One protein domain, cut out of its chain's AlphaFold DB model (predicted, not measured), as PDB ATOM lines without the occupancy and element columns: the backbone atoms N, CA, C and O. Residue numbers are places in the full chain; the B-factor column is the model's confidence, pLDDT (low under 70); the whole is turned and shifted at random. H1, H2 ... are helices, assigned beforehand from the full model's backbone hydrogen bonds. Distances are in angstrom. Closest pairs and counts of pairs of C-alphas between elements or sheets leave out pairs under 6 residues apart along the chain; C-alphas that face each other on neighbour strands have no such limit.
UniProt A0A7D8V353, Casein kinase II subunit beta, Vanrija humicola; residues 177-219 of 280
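AT A GLANCE: This is residues 177 to 219 of the 280 residues of the protein "Casein kinase II subunit beta" of Vanrija humicola (UniProt A0A7D8V353). The printed part has little regular structure: it is a winding path of loops, with a folded-back stretch, residues 177 to 196, at one end, the short helix H1 midway, and H2 with the curled-back tail, residues 212 to 219, at the other end. The 43 residues hold two named helices, H1 then H2, and no named strand; the class is all helix, though the helices hold just 9 residues. The whole is a rod of 38 by 19 by 12 A, only just loose and close to extended, with a radius of gyration of the C-alphas of 13.4 A.

IN THESE COORDINATES: C-alpha 177 is at (18.462, 5.053, 65.530). H1, residues 197 to 200, begins at (16.836, 14.003, 66.087) and is 5.7 A long. H2, residues 207 to 211, is 7.7 A long and ends at (23.012, 25.682, 54.652).

HOW THE PARTS SIT: Residues 180 to 181 pair antiparallel with residues 184 to 185. H1 and H2 are apart, joined by a short link of 6 residues. H1 is too short for an O i to N i+4 pair; H2 has 0 of 1 within hydrogen-bond range, but 2 of 2 O i to N i+3 pairs.

THE WHOLE: The C-alphas farthest apart, Tyr 182 and Ser 210, are 38.6 A apart. The printed part has no cut. Residues 214 to 216 are under 70 in pLDDT.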
ATOM      1  N   TYR A 177      19.347   6.079  64.993       85.38
ATOM      2  CA  TYR A 177      18.462   5.053  65.530       85.38
ATOM      3  C   TYR A 177      17.007   5.435  65.263       85.38
ATOM      4  O   TYR A 177      16.556   6.500  65.681       85.38
ATOM      5  N   VAL A 178      16.274   4.553  64.578       87.94
ATOM      6  CA  VAL A 178      14.846   4.723  64.301       87.94
ATOM      7  C   VAL A 178      14.067   3.740  65.176       87.94
ATOM      8  O   VAL A 178      14.061   2.547  64.859       87.94
ATOM      9  N   PRO A 179      13.409   4.200  66.256       89.19
ATOM     10  CA  PRO A 179      12.627   3.322  67.118       89.19
ATOM     11  C   PRO A 179      11.443   2.731  66.349       89.19
ATOM     12  O   PRO A 179      10.736   3.430  65.614       89.19
ATOM     13  N   ARG A 180      11.219   1.426  66.532       90.81
ATOM     14  CA  ARG A 180      10.094   0.695  65.946       90.81
ATOM     15  C   ARG A 180       9.388  -0.143  67.000       90.81
ATOM     16  O   ARG A 180      10.048  -0.777  67.816       90.81
ATOM     17  N   ILE A 181       8.062  -0.177  66.937       92.06
ATOM     18  CA  ILE A 181       7.203  -1.020  67.777       92.06
ATOM     19  C   ILE A 181       6.336  -1.843  66.822       92.06
ATOM     20  O   ILE A 181       5.712  -1.283  65.921       92.06
ATOM     21  N   TYR A 182       6.365  -3.174  66.946       93.94
ATOM     22  CA  TYR A 182       5.712  -4.105  66.005       93.94
ATOM     23  C   TYR A 182       6.047  -3.847  64.521       93.94
ATOM     24  O   TYR A 182       5.220  -4.024  63.637       93.94
ATOM     25  N   GLY A 183       7.267  -3.380  64.233       91.94
ATOM     26  CA  GLY A 183       7.718  -3.054  62.874       91.94
ATOM     27  C   GLY A 183       7.349  -1.647  62.386       91.94
ATOM     28  O   GLY A 183       7.992  -1.144  61.458       91.94
ATOM     29  N   PHE A 184       6.418  -0.957  63.045       92.88
ATOM     30  CA  PHE A 184       6.020   0.412  62.708       92.88
ATOM     31  C   PHE A 184       6.949   1.436  63.356       92.88
ATOM     32  O   PHE A 184       7.356   1.280  64.505       92.88
ATOM     33  N   LYS A 185       7.302   2.493  62.614       92.38
ATOM     34  CA  LYS A 185       8.098   3.605  63.155       92.38
ATOM     35  C   LYS A 185       7.284   4.345  64.217       92.38
ATOM     36  O   LYS A 185       6.112   4.639  63.992       92.38
ATOM     37  N   VAL A 186       7.916   4.686  65.336       91.00
ATOM     38  CA  VAL A 186       7.291   5.559  66.339       91.00
ATOM     39  C   VAL A 186       7.235   6.984  65.786       91.00
ATOM     40  O   VAL A 186       8.240   7.497  65.295       91.00
ATOM     41  N   SER A 187       6.059   7.612  65.846       88.00
ATOM     42  CA  SER A 187       5.855   8.994  65.396       88.00
ATOM     43  C   SER A 187       6.693   9.980  66.214       88.00
ATOM     44  O   SER A 187       6.775   9.860  67.434       88.00
ATOM     45  N   GLU A 188       7.251  11.003  65.563       86.00
ATOM     46  CA  GLU A 188       7.989  12.090  66.231       86.00
ATOM     47  C   GLU A 188       7.083  12.945  67.132       86.00
ATOM     48  O   GLU A 188       7.552  13.532  68.103       86.00
ATOM     49  N   ARG A 189       5.770  12.959  66.857       86.56
ATOM     50  CA  ARG A 189       4.762  13.642  67.688       86.56
ATOM     51  C   ARG A 189       4.375  12.848  68.939       86.56
ATOM     52  O   ARG A 189       3.716  13.391  69.822       86.56
ATOM     53  N   ALA A 190       4.727  11.562  69.015       87.81
ATOM     54  CA  ALA A 190       4.396  10.740  70.173       87.81
ATOM     55  C   ALA A 190       5.237  11.153  71.390       87.81
ATOM     56  O   ALA A 190       6.399  11.533  71.255       87.81
ATOM     57  N   ARG A 191       4.687  10.998  72.600       85.94
ATOM     58  CA  ARG A 191       5.406  11.312  73.850       85.94
ATOM     59  C   ARG A 191       6.700  10.502  74.008       85.94
ATOM     60  O   ARG A 191       7.694  11.031  74.490       85.94
ATOM     61  N   SER A 192       6.693   9.245  73.563       84.62
ATOM     62  CA  SER A 192       7.856   8.346  73.502       84.62
ATOM     63  C   SER A 192       8.579   8.376  72.145       84.62
ATOM     64  O   SER A 192       9.362   7.477  71.837       84.62
ATOM     65  N   GLY A 193       8.276   9.365  71.303       82.44
ATOM     66  CA  GLY A 193       8.891   9.544  69.996       82.44
ATOM     67  C   GLY A 193      10.353   9.991  70.090       82.44
ATOM     68  O   GLY A 193      10.786  10.522  71.117       82.44
ATOM     69  N   PRO A 194      11.142   9.791  69.023       82.50
ATOM     70  CA  PRO A 194      12.526  10.245  68.973       82.50
ATOM     71  C   PRO A 194      12.579  11.781  68.917       82.50
ATOM     72  O   PRO A 194      12.479  12.381  67.850       82.50
ATOM     73  N   ARG A 195      12.733  12.435  70.075       81.00
ATOM     74  CA  ARG A 195      12.905  13.895  70.160       81.00
ATOM     75  C   ARG A 195      14.348  14.301  69.859       81.00
ATOM     76  O   ARG A 195      15.278  13.538  70.100       81.00
ATOM     77  N   MET A 196      14.526  15.534  69.378       79.69
ATOM     78  CA  MET A 196      15.844  16.148  69.135       79.69
ATOM     79  C   MET A 196      16.730  15.367  68.151       79.69
ATOM     80  O   MET A 196      17.954  15.356  68.278       79.69
ATOM     81  N   ARG A 197      16.117  14.715  67.153       79.62
ATOM     82  CA  ARG A 197      16.836  14.003  66.087       79.62
ATOM     83  C   ARG A 197      17.853  14.909  65.379       79.62
ATOM     84  O   ARG A 197      18.976  14.474  65.143       79.62
ATOM     85  N   TRP A 198      17.478  16.171  65.168       77.56
ATOM     86  CA  TRP A 198      18.301  17.221  64.565       77.56
ATOM     87  C   TRP A 198      19.682  17.377  65.220       77.56
ATOM     88  O   TRP A 198      20.651  17.650  64.528       77.56
ATOM     89  N   LEU A 199      19.821  17.122  66.530       78.06
ATOM     90  CA  LEU A 199      21.105  17.244  67.239       78.06
ATOM     91  C   LEU A 199      22.147  16.220  66.757       78.06
ATOM     92  O   LEU A 199      23.340  16.351  67.017       78.06
ATOM     93  N   ARG A 200      21.690  15.149  66.105       80.62
ATOM     94  CA  ARG A 200      22.523  14.037  65.636       80.62
ATOM     95  C   ARG A 200      22.447  13.864  64.117       80.62
ATOM     96  O   ARG A 200      23.027  12.905  63.606       80.62
ATOM     97  N   GLU A 201      21.713  14.732  63.426       78.31
ATOM     98  CA  GLU A 201      21.640  14.750  61.970       78.31
ATOM     99  C   GLU A 201      22.893  15.379  61.376       78.31
ATOM    100  O   GLU A 201      23.515  16.264  61.958       78.31
ATOM    101  N   ARG A 202      23.281  14.862  60.214       80.25
ATOM    102  CA  ARG A 202      24.368  15.391  59.404       80.25
ATOM    103  C   ARG A 202      23.852  15.574  57.988       80.25
ATOM    104  O   ARG A 202      23.116  14.693  57.536       80.25
ATOM    105  N   PRO A 203      24.243  16.653  57.299       81.06
ATOM    106  CA  PRO A 203      23.985  16.791  55.874       81.06
ATOM    107  C   PRO A 203      24.542  15.604  55.092       81.06
ATOM    108  O   PRO A 203      25.520  14.976  55.519       81.06
ATOM    109  N   GLU A 204      23.931  15.283  53.956       76.81
ATOM    110  CA  GLU A 204      24.395  14.167  53.126       76.81
ATOM    111  C   GLU A 204      25.556  14.594  52.223       76.81
ATOM    112  O   GLU A 204      26.392  13.763  51.851       76.81
ATOM    113  N   ARG A 205      25.634  15.887  51.894       76.88
ATOM    114  CA  ARG A 205      26.664  16.452  51.016       76.88
ATOM    115  C   ARG A 205      27.443  17.587  51.667       76.88
ATOM    116  O   ARG A 205      27.026  18.171  52.665       76.88
ATOM    117  N   TYR A 206      28.596  17.896  51.080       78.19
ATOM    118  CA  TYR A 206      29.439  19.001  51.528       78.19
ATOM    119  C   TYR A 206      28.797  20.365  51.241       78.19
ATOM    120  O   TYR A 206      28.900  21.269  52.066       78.19
ATOM    121  N   GLU A 207      28.117  20.530  50.104       80.31
ATOM    122  CA  GLU A 207      27.512  21.812  49.714       80.31
ATOM    123  C   GLU A 207      26.418  22.247  50.704       80.31
ATOM    124  O   GLU A 207      26.355  23.411  51.107       80.31
ATOM    125  N   GLU A 208      25.637  21.275  51.177       80.94
ATOM    126  CA  GLU A 208      24.590  21.443  52.188       80.94
ATOM    127  C   GLU A 208      25.149  21.933  53.534       80.94
ATOM    128  O   GLU A 208      24.433  22.548  54.316       80.94
ATOM    129  N   LEU A 209      26.444  21.741  53.817       76.12
ATOM    130  CA  LEU A 209      27.064  22.219  55.058       76.12
ATOM    131  C   LEU A 209      26.986  23.751  55.190       76.12
ATOM    132  O   LEU A 209      26.920  24.275  56.300       76.12
ATOM    133  N   SER A 210      26.964  24.471  54.062       78.69
ATOM    134  CA  SER A 210      26.799  25.932  54.026       78.69
ATOM    135  C   SER A 210      25.382  26.391  54.394       78.69
ATOM    136  O   SER A 210      25.178  27.546  54.790       78.69
ATOM    137  N   GLU A 211      24.417  25.479  54.311       81.19
ATOM    138  CA  GLU A 211      23.012  25.682  54.652       81.19
ATOM    139  C   GLU A 211      22.752  25.422  56.138       81.19
ATOM    140  O   GLU A 211      21.652  25.674  56.618       81.19
ATOM    141  N   VAL A 212      23.763  24.984  56.892       75.31
ATOM    142  CA  VAL A 212      23.691  24.746  58.334       75.31
ATOM    143  C   VAL A 212      24.397  25.880  59.093       75.31
ATOM    144  O   VAL A 212      25.410  26.426  58.652       75.31
ATOM    145  N   ASP A 213      23.839  26.303  60.225       77.06
ATOM    146  CA  ASP A 213      24.465  27.242  61.150       77.06
ATOM    147  C   ASP A 213      25.640  26.584  61.904       77.06
ATOM    148  O   ASP A 213      25.834  25.367  61.896       77.06
ATOM    149  N   TYR A 214      26.428  27.395  62.614       69.94
ATOM    150  CA  TYR A 214      27.560  26.912  63.416       69.94
ATOM    151  C   TYR A 214      27.151  25.970  64.569       69.94
ATOM    152  O   TYR A 214      28.017  25.385  65.219       69.94
ATOM    153  N   ARG A 215      25.848  25.837  64.857       63.56
ATOM    154  CA  ARG A 215      25.276  24.960  65.889       63.56
ATOM    155  C   ARG A 215      24.666  23.687  65.296       63.56
ATOM    156  O   ARG A 215      24.096  22.905  66.056       63.56
ATOM    157  N   GLY A 216      24.779  23.463  63.986       64.06
ATOM    158  CA  GLY A 216      24.235  22.278  63.326       64.06
ATOM    159  C   GLY A 216      22.745  22.367  62.969       64.06
ATOM    160  O   GLY A 216      22.143  21.339  62.667       64.06
ATOM    161  N   ARG A 217      22.125  23.554  63.003       71.56
ATOM    162  CA  ARG A 217      20.735  23.771  62.565       71.56
ATOM    163  C   ARG A 217      20.681  24.301  61.144       71.56
ATOM    164  O   ARG A 217      21.400  25.231  60.807       71.56
ATOM    165  N   TRP A 218      19.801  23.743  60.327       75.00
ATOM    166  CA  TRP A 218      19.537  24.263  58.990       75.00
ATOM    167  C   TRP A 218      19.058  25.717  59.068       75.00
ATOM    168  O   TRP A 218      18.211  26.047  59.897       75.00
ATOM    169  N   LYS A 219      19.620  26.582  58.225       80.19
ATOM    170  CA  LYS A 219      19.166  27.958  58.030       80.19
ATOM    171  C   LYS A 219      17.757  27.891  57.448       80.19
ATOM    172  O   LYS A 219      17.525  27.182  56.466       80.19
TER     173      LYS A 219